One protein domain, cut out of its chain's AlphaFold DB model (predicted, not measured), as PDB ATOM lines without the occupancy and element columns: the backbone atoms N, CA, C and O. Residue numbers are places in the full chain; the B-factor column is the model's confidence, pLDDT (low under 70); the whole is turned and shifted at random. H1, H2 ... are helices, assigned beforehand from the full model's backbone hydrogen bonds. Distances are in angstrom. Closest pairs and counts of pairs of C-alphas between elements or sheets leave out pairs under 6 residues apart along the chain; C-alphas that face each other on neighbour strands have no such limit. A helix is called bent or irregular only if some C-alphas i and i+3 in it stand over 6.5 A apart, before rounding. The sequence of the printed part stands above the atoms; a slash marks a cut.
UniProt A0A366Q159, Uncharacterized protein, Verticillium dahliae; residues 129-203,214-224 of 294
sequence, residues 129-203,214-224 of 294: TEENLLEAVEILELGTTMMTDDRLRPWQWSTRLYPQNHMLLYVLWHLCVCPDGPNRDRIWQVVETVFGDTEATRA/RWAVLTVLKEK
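What this domain is: This is residues 129 to 203 and 214 to 224 of the 294 residues of an uncharacterized protein of Verticillium dahliae (UniProt A0A366Q159). Four helices form a crossed, up-and-down bundle: the centres of H1, H3 and H4 make a triangle, and H5 packs on H3, apart from H1. The irregular H2 turns back from one end of H1, and residues 149 to 154 stick out there. The printed part has 86 residues with five named helices, H1 to H5 in order along the chain, and no named strand; its class is all helix. The whole is compact, with a radius of gyration of the C-alphas of 13.0 A, yet elongated in outline, spanning 39 by 26 by 18 A.

How they stand to each other: The longest helix, H4, residues 184 to 203, touches H1, residues 130 to 148, through residues 187 to 194 of H4 and 137 to 144 of H1 alone. Their closest C-alphas, of Val 137 and Ile 187, are 6.6 A apart, and the two run the same way at a steep tilt of 41 degrees. H1 is the hub, touching three helices. Its residues 133 to 140 alone touch H3, residues 165 to 177; the closest C-alphas, of Ala 136 and Met 167, are 5.7 A apart, with a steep tilt of 41 degrees, opposite ways. H3 and H4 are close but not clearly touching, with the C-alphas of Leu 168 and Val 191 closest at 7.1 A. H5, residues 214 to 224, touches H3 at a shallow tilt of 23 degrees, the same way, with the C-alphas of Leu 172 and Lys 222 closest at 6.2 A. H4 and H5 are near each other, with 10 pairs of C-alphas within 10 A. H2, residues 150 to 161, touches H1 at residues 143 to 147 alone; the closest C-alphas, of Met 147 and Gln 156, are 5.9 A apart. H2 is apart from H3, H4 and H5. In H1, H3, H4 and H5 every O i to N i+4 pair is within hydrogen-bond range; in H2 1 of 8 is, beside 7 of 9 O i to N i+3 pairs.

Where its parts are: H4 measures 28.6 A from C-alpha 184 to C-alpha 203 at (183.473, 132.209, 102.174). H1 begins with C-alpha 130 at (163.395, 120.754, 125.911) and measures 26.3 A. H2 measures 18.8 A and is irregular: C-alphas 151 and 154 are 7.8 A apart. H3 measures 18.2 A, and H5 measures 15.6 A, ending with C-alpha 224 at (181.612, 116.214, 119.000).

The domain as a whole: The two C-alphas farthest apart, of Pro 154 and Asp 180, are 39.5 A apart. Residues 204 to 213 are not printed, and C-alphas 203 and 214 are 15.4 A apart across this cut. Of the links printed whole, H1 to H2 and H2 to H3 are tight and H3 to H4 is short. The mean pLDDT of the printed part is 84.0, and residues 203 and 214 are under 70.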
ATOM      1  N   THR A 129     166.464 122.574 129.233       83.88
ATOM      2  CA  THR A 129     165.111 122.038 129.086       83.88
ATOM      3  C   THR A 129     164.762 121.906 127.608       83.88
ATOM      4  O   THR A 129     165.181 122.723 126.786       83.88
ATOM      5  N   GLU A 130     163.921 120.924 127.276       86.12
ATOM      6  CA  GLU A 130     163.395 120.754 125.911       86.12
ATOM      7  C   GLU A 130     162.669 122.023 125.425       86.12
ATOM      8  O   GLU A 130     162.766 122.388 124.260       86.12
ATOM      9  N   GLU A 131     161.982 122.739 126.318       89.94
ATOM     10  CA  GLU A 131     161.294 123.995 125.992       89.94
ATOM     11  C   GLU A 131     162.272 125.093 125.545       89.94
ATOM     12  O   GLU A 131     162.097 125.681 124.478       89.94
ATOM     13  N   ASN A 132     163.339 125.333 126.317       88.50
ATOM     14  CA  ASN A 132     164.353 126.330 125.968       88.50
ATOM     15  C   ASN A 132     165.127 125.928 124.703       88.50
ATOM     16  O   ASN A 132     165.480 126.791 123.895       88.50
ATOM     17  N   LEU A 133     165.376 124.626 124.513       89.81
ATOM     18  CA  LEU A 133     165.986 124.086 123.299       89.81
ATOM     19  C   LEU A 133     165.132 124.376 122.067       89.81
ATOM     20  O   LEU A 133     165.648 124.887 121.073       89.81
ATOM     21  N   LEU A 134     163.836 124.074 122.132       93.44
ATOM     22  CA  LEU A 134     162.917 124.314 121.026       93.44
ATOM     23  C   LEU A 134     162.783 125.800 120.716       93.44
ATOM     24  O   LEU A 134     162.837 126.166 119.545       93.44
ATOM     25  N   GLU A 135     162.704 126.665 121.726       94.25
ATOM     26  CA  GLU A 135     162.681 128.114 121.505       94.25
ATOM     27  C   GLU A 135     163.970 128.606 120.820       94.25
ATOM     28  O   GLU A 135     163.912 129.391 119.872       94.25
ATOM     29  N   ALA A 136     165.143 128.106 121.226       91.38
ATOM     30  CA  ALA A 136     166.411 128.432 120.569       91.38
ATOM     31  C   ALA A 136     166.449 127.963 119.104       91.38
ATOM     32  O   ALA A 136     166.957 128.674 118.234       91.38
ATOM     33  N   VAL A 137     165.892 126.784 118.821       94.75
ATOM     34  CA  VAL A 137     165.780 126.222 117.467       94.75
ATOM     35  C   VAL A 137     164.812 127.040 116.613       94.75
ATOM     36  O   VAL A 137     165.133 127.345 115.468       94.75
ATOM     37  N   GLU A 138     163.683 127.483 117.162       95.00
ATOM     38  CA  GLU A 138     162.748 128.376 116.465       95.00
ATOM     39  C   GLU A 138     163.385 129.730 116.119       95.00
ATOM     40  O   GLU A 138     163.146 130.279 115.041       95.00
ATOM     41  N   ILE A 139     164.239 130.270 116.996       93.12
ATOM     42  CA  ILE A 139     165.007 131.492 116.705       93.12
ATOM     43  C   ILE A 139     165.968 131.258 115.527       93.12
ATOM     44  O   ILE A 139     166.088 132.133 114.662       93.12
ATOM     45  N   LEU A 140     166.618 130.089 115.465       92.94
ATOM     46  CA  LEU A 140     167.472 129.701 114.336       92.94
ATOM     47  C   LEU A 140     166.676 129.588 113.026       92.94
ATOM     48  O   LEU A 140     167.068 130.152 112.001       92.94
ATOM     49  N   GLU A 141     165.521 128.926 113.067       93.31
ATOM     50  CA  GLU A 141     164.614 128.770 111.922       93.31
ATOM     51  C   GLU A 141     164.087 130.120 111.409       93.31
ATOM     52  O   GLU A 141     163.963 130.326 110.196       93.31
ATOM     53  N   LEU A 142     163.815 131.077 112.301       90.88
ATOM     54  CA  LEU A 142     163.422 132.434 111.918       90.88
ATOM     55  C   LEU A 142     164.552 133.156 111.166       90.88
ATOM     56  O   LEU A 142     164.298 133.852 110.180       90.88
ATOM     57  N   GLY A 143     165.798 132.929 111.581       87.94
ATOM     58  CA  GLY A 143     166.998 133.340 110.858       87.94
ATOM     59  C   GLY A 143     167.039 132.813 109.422       87.94
ATOM     60  O   GLY A 143     167.160 133.592 108.472       87.94
ATOM     61  N   THR A 144     166.880 131.500 109.260       88.81
ATOM     62  CA  THR A 144     166.840 130.832 107.949       88.81
ATOM     63  C   THR A 144     165.653 131.294 107.100       88.81
ATOM     64  O   THR A 144     165.792 131.495 105.893       88.81
ATOM     65  N   THR A 145     164.494 131.545 107.712       89.62
ATOM     66  CA  THR A 145     163.306 132.070 107.016       89.62
ATOM     67  C   THR A 145     163.603 133.420 106.366       89.62
ATOM     68  O   THR A 145     163.272 133.629 105.203       89.62
ATOM     69  N   MET A 146     164.290 134.327 107.069       87.62
ATOM     70  CA  MET A 146     164.686 135.619 106.490       87.62
ATOM     71  C   MET A 146     165.670 135.468 105.323       87.62
ATOM     72  O   MET A 146     165.623 136.253 104.378       87.62
ATOM     73  N   MET A 147     166.556 134.469 105.381       85.00
ATOM     74  CA  MET A 147     167.527 134.189 104.320       85.00
ATOM     75  C   MET A 147     166.888 133.567 103.076       85.00
ATOM     76  O   MET A 147     167.314 133.863 101.963       85.00
ATOM     77  N   THR A 148     165.862 132.738 103.248       88.88
ATOM     78  CA  THR A 148     165.208 131.996 102.157       88.88
ATOM     79  C   THR A 148     163.998 132.715 101.559       88.88
ATOM     80  O   THR A 148     163.503 132.311 100.509       88.88
ATOM     81  N   ASP A 149     163.529 133.805 102.173       90.44
ATOM     82  CA  ASP A 149     162.406 134.590 101.660       90.44
ATOM     83  C   ASP A 149     162.794 135.407 100.414       90.44
ATOM     84  O   ASP A 149     163.519 136.405 100.480       90.44
ATOM     85  N   ASP A 150     162.238 135.025  99.263       90.56
ATOM     86  CA  ASP A 150     162.470 135.691  97.981       90.56
ATOM     87  C   ASP A 150     162.114 137.182  97.983       90.56
ATOM     88  O   ASP A 150     162.764 137.979  97.298       90.56
ATOM     89  N   ARG A 151     161.116 137.596  98.773       89.94
ATOM     90  CA  ARG A 151     160.720 139.010  98.885       89.94
ATOM     91  C   ARG A 151     161.761 139.829  99.635       89.94
ATOM     92  O   ARG A 151     161.789 141.050  99.487       89.94
ATOM     93  N   LEU A 152     162.600 139.171 100.432       91.12
ATOM     94  CA  LEU A 152     163.646 139.790 101.236       91.12
ATOM     95  C   LEU A 152     165.029 139.695 100.585       91.12
ATOM     96  O   LEU A 152     165.984 140.231 101.141       91.12
ATOM     97  N   ARG A 153     165.146 139.104  99.386       90.00
ATOM     98  CA  ARG A 153     166.422 138.936  98.670       90.00
ATOM     99  C   ARG A 153     167.279 140.215  98.604       90.00
ATOM    100  O   ARG A 153     168.457 140.130  98.945       90.00
ATOM    101  N   PRO A 154     166.740 141.411  98.274       89.88
ATOM    102  CA  PRO A 154     167.535 142.649  98.264       89.88
ATOM    103  C   PRO A 154     168.072 143.076  99.642       89.88
ATOM    104  O   PRO A 154     169.009 143.866  99.723       89.88
ATOM    105  N   TRP A 155     167.485 142.561 100.723       87.19
ATOM    106  CA  TRP A 155     167.818 142.889 102.109       87.19
ATOM    107  C   TRP A 155     168.499 141.743 102.862       87.19
ATOM    108  O   TRP A 155     168.768 141.894 104.052       87.19
ATOM    109  N   GLN A 156     168.843 140.630 102.203       84.69
ATOM    110  CA  GLN A 156     169.555 139.507 102.833       84.69
ATOM    111  C   GLN A 156     170.875 139.930 103.488       84.69
ATOM    112  O   GLN A 156     171.305 139.319 104.454       84.69
ATOM    113  N   TRP A 157     171.517 141.005 103.023       82.56
ATOM    114  CA  TRP A 157     172.714 141.541 103.677       82.56
ATOM    115  C   TRP A 157     172.462 141.944 105.141       82.56
ATOM    116  O   TRP A 157     173.385 141.881 105.952       82.56
ATOM    117  N   SER A 158     171.229 142.331 105.492       78.44
ATOM    118  CA  SER A 158     170.866 142.806 106.832       78.44
ATOM    119  C   SER A 158     170.826 141.691 107.876       78.44
ATOM    120  O   SER A 158     171.067 141.956 109.049       78.44
ATOM    121  N   THR A 159     170.620 140.432 107.476       71.12
ATOM    122  CA  THR A 159     170.657 139.286 108.404       71.12
ATOM    123  C   THR A 159     172.048 139.106 109.017       71.12
ATOM    124  O   THR A 159     172.170 138.668 110.159       71.12
ATOM    125  N   ARG A 160     173.103 139.540 108.309       72.00
ATOM    126  CA  ARG A 160     174.492 139.525 108.795       72.00
ATOM    127  C   ARG A 160     174.708 140.436 110.004       72.00
ATOM    128  O   ARG A 160     175.650 140.216 110.758       72.00
ATOM    129  N   LEU A 161     173.838 141.429 110.211       72.38
ATOM    130  CA  LEU A 161     173.863 142.299 111.391       72.38
ATOM    131  C   LEU A 161     173.417 141.567 112.664       72.38
ATOM    132  O   LEU A 161     173.628 142.066 113.767       72.38
ATOM    133  N   TYR A 162     172.814 140.385 112.525       72.56
ATOM    134  CA  TYR A 162     172.204 139.633 113.612       72.56
ATOM    135  C   TYR A 162     172.815 138.226 113.732       72.56
ATOM    136  O   TYR A 162     172.132 137.229 113.489       72.56
ATOM    137  N   PRO A 163     174.100 138.103 114.126       72.00
ATOM    138  CA  PRO A 163     174.748 136.804 114.255       72.00
ATOM    139  C   PRO A 163     174.046 135.924 115.302       72.00
ATOM    140  O   PRO A 163     173.668 136.366 116.396       72.00
ATOM    141  N   GLN A 164     173.892 134.646 114.963       72.88
ATOM    142  CA  GLN A 164     173.147 133.651 115.745       72.88
ATOM    143  C   GLN A 164     174.041 132.677 116.518       72.88
ATOM    144  O   GLN A 164     173.552 131.709 117.091       72.88
ATOM    145  N   ASN A 165     175.341 132.971 116.602       77.00
ATOM    146  CA  ASN A 165     176.347 132.106 117.222       77.00
ATOM    147  C   ASN A 165     175.968 131.654 118.639       77.00
ATOM    148  O   ASN A 165     176.203 130.505 118.982       77.00
ATOM    149  N   HIS A 166     175.339 132.520 119.443       75.06
ATOM    150  CA  HIS A 166     174.890 132.167 120.796       75.06
ATOM    151  C   HIS A 166     173.798 131.093 120.810       75.06
ATOM    152  O   HIS A 166     173.848 130.187 121.634       75.06
ATOM    153  N   MET A 167     172.833 131.177 119.891       85.56
ATOM    154  CA  MET A 167     171.760 130.183 119.786       85.56
ATOM    155  C   MET A 167     172.330 128.854 119.296       85.56
ATOM    156  O   MET A 167     172.064 127.809 119.875       85.56
ATOM    157  N   LEU A 168     173.193 128.914 118.280       87.75
ATOM    158  CA  LEU A 168     173.859 127.739 117.731       87.75
ATOM    159  C   LEU A 168     174.737 127.041 118.776       87.75
ATOM    160  O   LEU A 168     174.697 125.822 118.902       87.75
ATOM    161  N   LEU A 169     175.480 127.816 119.567       83.50
ATOM    162  CA  LEU A 169     176.287 127.305 120.668       83.50
ATOM    163  C   LEU A 169     175.427 126.603 121.720       83.50
ATOM    164  O   LEU A 169     175.756 125.490 122.119       83.50
ATOM    165  N   TYR A 170     174.328 127.233 122.143       83.19
ATOM    166  CA  TYR A 170     173.407 126.662 123.125       83.19
ATOM    167  C   TYR A 170     172.783 125.349 122.635       83.19
ATOM    168  O   TYR A 170     172.773 124.364 123.370       83.19
ATOM    169  N   VAL A 171     172.332 125.298 121.378       89.81
ATOM    170  CA  VAL A 171     171.773 124.080 120.774       89.81
ATOM    171  C   VAL A 171     172.822 122.966 120.716       89.81
ATOM    172  O   VAL A 171     172.552 121.846 121.140       89.81
ATOM    173  N   LEU A 172     174.040 123.259 120.249       86.50
ATOM    174  CA  LEU A 172     175.129 122.274 120.196       86.50
ATOM    175  C   LEU A 172     175.540 121.778 121.584       86.50
ATOM    176  O   LEU A 172     175.825 120.593 121.764       86.50
ATOM    177  N   TRP A 173     175.567 122.679 122.563       82.75
ATOM    178  CA  TRP A 173     175.812 122.341 123.954       82.75
ATOM    179  C   TRP A 173     174.747 121.380 124.486       82.75
ATOM    180  O   TRP A 173     175.093 120.323 125.016       82.75
ATOM    181  N   HIS A 174     173.470 121.701 124.277       83.50
ATOM    182  CA  HIS A 174     172.367 120.843 124.691       83.50
ATOM    183  C   HIS A 174     172.463 119.467 124.031       83.50
ATOM    184  O   HIS A 174     172.340 118.456 124.712       83.50
ATOM    185  N   LEU A 175     172.751 119.403 122.728       83.94
ATOM    186  CA  LEU A 175     172.943 118.137 122.011       83.94
ATOM    187  C   LEU A 175     174.137 117.328 122.537       83.94
ATOM    188  O   LEU A 175     174.146 116.105 122.430       83.94
ATOM    189  N   CYS A 176     175.150 117.983 123.111       79.50
ATOM    190  CA  CYS A 176     176.228 117.276 123.792       79.50
ATOM    191  C   CYS A 176     175.759 116.693 125.130       79.50
ATOM    192  O   CYS A 176     176.119 115.559 125.430       79.50
ATOM    193  N   VAL A 177     175.013 117.444 125.945       74.31
ATOM    194  CA  VAL A 177     174.606 117.028 127.303       74.31
ATOM    195  C   VAL A 177     173.452 116.019 127.272       74.31
ATOM    196  O   VAL A 177     173.511 114.998 127.954       74.31
ATOM    197  N   CYS A 178     172.447 116.277 126.440       76.12
ATOM    198  CA  CYS A 178     171.233 115.485 126.270       76.12
ATOM    199  C   CYS A 178     171.036 115.168 124.774       76.12
ATOM    200  O   CYS A 178     170.300 115.881 124.087       76.12
ATOM    201  N   PRO A 179     171.720 114.133 124.245       73.50
ATOM    202  CA  PRO A 179     171.657 113.776 122.823       73.50
ATOM    203  C   PRO A 179     170.314 113.149 122.410       73.50
ATOM    204  O   PRO A 179     169.917 113.237 121.242       73.50
ATOM    205  N   ASP A 180     169.603 112.546 123.365       74.62
ATOM    206  CA  ASP A 180     168.296 111.931 123.164       74.62
ATOM    207  C   ASP A 180     167.169 112.918 123.485       74.62
ATOM    208  O   ASP A 180     167.053 113.420 124.602       74.62
ATOM    209  N   GLY A 181     166.305 113.165 122.500       80.50
ATOM    210  CA  GLY A 181     165.138 114.031 122.635       80.50
ATOM    211  C   GLY A 181     164.111 113.774 121.527       80.50
ATOM    212  O   GLY A 181     164.472 113.286 120.450       80.50
ATOM    213  N   PRO A 182     162.824 114.091 121.752       84.12
ATOM    214  CA  PRO A 182     161.749 113.805 120.798       84.12
ATOM    215  C   PRO A 182     161.906 114.561 119.469       84.12
ATOM    216  O   PRO A 182     161.437 114.087 118.438       84.12
ATOM    217  N   ASN A 183     162.594 115.707 119.474       86.00
ATOM    218  CA  ASN A 183     162.780 116.566 118.302       86.00
ATOM    219  C   ASN A 183     164.169 116.453 117.656       86.00
ATOM    220  O   ASN A 183     164.524 117.271 116.807       86.00
ATOM    221  N   ARG A 184     164.959 115.438 118.027       85.50
ATOM    222  CA  ARG A 184     166.373 115.297 117.651       85.50
ATOM    223  C   ARG A 184     166.642 115.527 116.161       85.50
ATOM    224  O   ARG A 184     167.515 116.317 115.815       85.50
ATOM    225  N   ASP A 185     165.902 114.864 115.273       88.88
ATOM    226  CA  ASP A 185     166.171 114.936 113.830       88.88
ATOM    227  C   ASP A 185     165.869 116.325 113.240       88.88
ATOM    228  O   ASP A 185     166.649 116.822 112.427       88.88
ATOM    229  N   ARG A 186     164.807 116.997 113.715       92.38
ATOM    230  CA  ARG A 186     164.502 118.394 113.348       92.38
ATOM    231  C   ARG A 186     165.640 119.321 113.766       92.38
ATOM    232  O   ARG A 186     166.093 120.135 112.968       92.38
ATOM    233  N   ILE A 187     166.116 119.183 115.002       93.06
ATOM    234  CA  ILE A 187     167.173 120.038 115.551       93.06
ATOM    235  C   ILE A 187     168.458 119.881 114.734       93.06
ATOM    236  O   ILE A 187     169.077 120.878 114.363       93.06
ATOM    237  N   TRP A 188     168.830 118.648 114.386       91.19
ATOM    238  CA  TRP A 188     169.994 118.394 113.538       91.19
ATOM    239  C   TRP A 188     169.874 119.025 112.155       91.19
ATOM    240  O   TRP A 188     170.829 119.650 111.699       91.19
ATOM    241  N   GLN A 189     168.709 118.919 111.518       92.81
ATOM    242  CA  GLN A 189     168.471 119.546 110.220       92.81
ATOM    243  C   GLN A 189     168.637 121.073 110.288       92.81
ATOM    244  O   GLN A 189     169.249 121.673 109.398       92.81
ATOM    245  N   VAL A 190     168.135 121.709 111.350       93.88
ATOM    246  CA  VAL A 190     168.299 123.154 111.570       93.88
ATOM    247  C   VAL A 190     169.772 123.507 111.768       93.88
ATOM    248  O   VAL A 190     170.269 124.425 111.118       93.88
ATOM    249  N   VAL A 191     170.498 122.753 112.600       92.88
ATOM    250  CA  VAL A 191     171.942 122.949 112.813       92.88
ATOM    251  C   VAL A 191     172.704 122.841 111.493       92.88
ATOM    252  O   VAL A 191     173.499 123.722 111.174       92.88
ATOM    253  N   GLU A 192     172.462 121.804 110.693       91.94
ATOM    254  CA  GLU A 192     173.125 121.630 109.396       91.94
ATOM    255  C   GLU A 192     172.841 122.789 108.438       91.94
ATOM    256  O   GLU A 192     173.777 123.317 107.832       91.94
ATOM    257  N   THR A 193     171.584 123.227 108.362       91.44
ATOM    258  CA  THR A 193     171.158 124.343 107.505       91.44
ATOM    259  C   THR A 193     171.859 125.641 107.901       91.44
ATOM    260  O   THR A 193     172.514 126.274 107.073       91.44
ATOM    261  N   VAL A 194     171.813 126.003 109.187       89.31
ATOM    262  CA  VAL A 194     172.450 127.225 109.702       89.31
ATOM    263  C   VAL A 194     173.965 127.191 109.498       89.31
ATOM    264  O   VAL A 194     174.565 128.219 109.166       89.31
ATOM    265  N   PHE A 195     174.602 126.027 109.666       88.69
ATOM    266  CA  PHE A 195     176.031 125.886 109.395       88.69
ATOM    267  C   PHE A 195     176.364 126.109 107.919       88.69
ATOM    268  O   PHE A 195     177.272 126.884 107.625       88.69
ATOM    269  N   GLY A 196     175.617 125.481 107.007       86.94
ATOM    270  CA  GLY A 196     175.803 125.656 105.566       86.94
ATOM    271  C   GLY A 196     175.640 127.115 105.131       86.94
ATOM    272  O   GLY A 196     176.512 127.661 104.451       86.94
ATOM    273  N   ASP A 197     174.582 127.778 105.604       82.88
ATOM    274  CA  ASP A 197     174.310 129.191 105.312       82.88
ATOM    275  C   ASP A 197     175.433 130.108 105.826       82.88
ATOM    276  O   ASP A 197     175.867 131.051 105.146       82.88
ATOM    277  N   THR A 198     175.941 129.826 107.029       80.25
ATOM    278  CA  THR A 198     177.004 130.621 107.651       80.25
ATOM    279  C   THR A 198     178.340 130.431 106.933       80.25
ATOM    280  O   THR A 198     179.053 131.409 106.697       80.25
ATOM    281  N   GLU A 199     178.678 129.206 106.521       81.06
ATOM    282  CA  GLU A 199     179.888 128.923 105.741       81.06
ATOM    283  C   GLU A 199     179.856 129.586 104.367       81.06
ATOM    284  O   GLU A 199     180.834 130.237 103.990       81.06
ATOM    285  N   ALA A 200     178.727 129.500 103.658       78.12
ATOM    286  CA  ALA A 200     178.537 130.170 102.374       78.12
ATOM    287  C   ALA A 200     178.703 131.693 102.506       78.12
ATOM    288  O   ALA A 200     179.378 132.338 101.699       78.12
ATOM    289  N   THR A 201     178.152 132.272 103.575       72.38
ATOM    290  CA  THR A 201     178.269 133.708 103.866       72.38
ATOM    291  C   THR A 201     179.703 134.117 104.224       72.38
ATOM    292  O   THR A 201     180.175 135.187 103.817       72.38
ATOM    293  N   ARG A 202     180.421 133.264 104.964       70.56
ATOM    294  CA  ARG A 202     181.806 133.494 105.399       70.56
ATOM    295  C   ARG A 202     182.804 133.364 104.250       70.56
ATOM    296  O   ARG A 202     183.722 134.174 104.173       70.56
ATOM    297  N   ALA A 203     182.615 132.403 103.347       65.94
ATOM    298  CA  ALA A 203     183.473 132.209 102.174       65.94
ATOM    299  C   ALA A 203     183.494 133.434 101.238       65.94
ATOM    300  O   ALA A 203     184.484 133.668 100.551       65.94
ATOM    301  N   ARG A 214     185.615 131.888 117.081       66.81
ATOM    302  CA  ARG A 214     184.257 131.501 117.509       66.81
ATOM    303  C   ARG A 214     183.665 130.431 116.597       66.81
ATOM    304  O   ARG A 214     183.029 129.492 117.066       66.81
ATOM    305  N   TRP A 215     183.897 130.564 115.292       75.31
ATOM    306  CA  TRP A 215     183.459 129.575 114.313       75.31
ATOM    307  C   TRP A 215     184.175 128.229 114.490       75.31
ATOM    308  O   TRP A 215     183.540 127.182 114.377       75.31
ATOM    309  N   ALA A 216     185.468 128.238 114.829       74.00
ATOM    310  CA  ALA A 216     186.211 127.017 115.131       74.00
ATOM    311  C   ALA A 216     185.624 126.280 116.346       74.00
ATOM    312  O   ALA A 216     185.381 125.080 116.258       74.00
ATOM    313  N   VAL A 217     185.296 126.991 117.433       73.75
ATOM    314  CA  VAL A 217     184.640 126.393 118.616       73.75
ATOM    315  C   VAL A 217     183.305 125.746 118.244       73.75
ATOM    316  O   VAL A 217     183.046 124.600 118.605       73.75
ATOM    317  N   LEU A 218     182.466 126.457 117.486       80.75
ATOM    318  CA  LEU A 218     181.190 125.924 117.003       80.75
ATOM    319  C   LEU A 218     181.390 124.674 116.136       80.75
ATOM    320  O   LEU A 218     180.640 123.711 116.269       80.75
ATOM    321  N   THR A 219     182.421 124.665 115.291       81.19
ATOM    322  CA  THR A 219     182.757 123.522 114.430       81.19
ATOM    323  C   THR A 219     183.178 122.306 115.259       81.19
ATOM    324  O   THR A 219     182.632 121.224 115.062       81.19
ATOM    325  N   VAL A 220     184.051 122.488 116.255       79.69
ATOM    326  CA  VAL A 220     184.476 121.411 117.171       79.69
ATOM    327  C   VAL A 220     183.294 120.856 117.974       79.69
ATOM    328  O   VAL A 220     183.145 119.642 118.123       79.69
ATOM    329  N   LEU A 221     182.416 121.726 118.483       78.50
ATOM    330  CA  LEU A 221     181.219 121.295 119.212       78.50
ATOM    331  C   LEU A 221     180.241 120.539 118.315       78.50
ATOM    332  O   LEU A 221     179.689 119.524 118.742       78.50
ATOM    333  N   LYS A 222     180.070 120.990 117.068       85.88
ATOM    334  CA  LYS A 222     179.294 120.277 116.053       85.88
ATOM    335  C   LYS A 222     179.859 118.874 115.843       85.88
ATOM    336  O   LYS A 222     179.119 117.908 116.001       85.88
ATOM    337  N   GLU A 223     181.153 118.743 115.561       82.56
ATOM    338  CA  GLU A 223     181.818 117.447 115.355       82.56
ATOM    339  C   GLU A 223     181.638 116.501 116.549       82.56
ATOM    340  O   GLU A 223     181.283 115.333 116.375       82.56
ATOM    341  N   LYS A 224     181.804 117.005 117.777       78.12
ATOM    342  CA  LYS A 224     181.612 116.214 119.000       78.12
ATOM    343  C   LYS A 224     180.170 115.743 119.171       78.12
ATOM    344  O   LYS A 224     179.941 114.584 119.524       78.12
TER     345      LYS A 224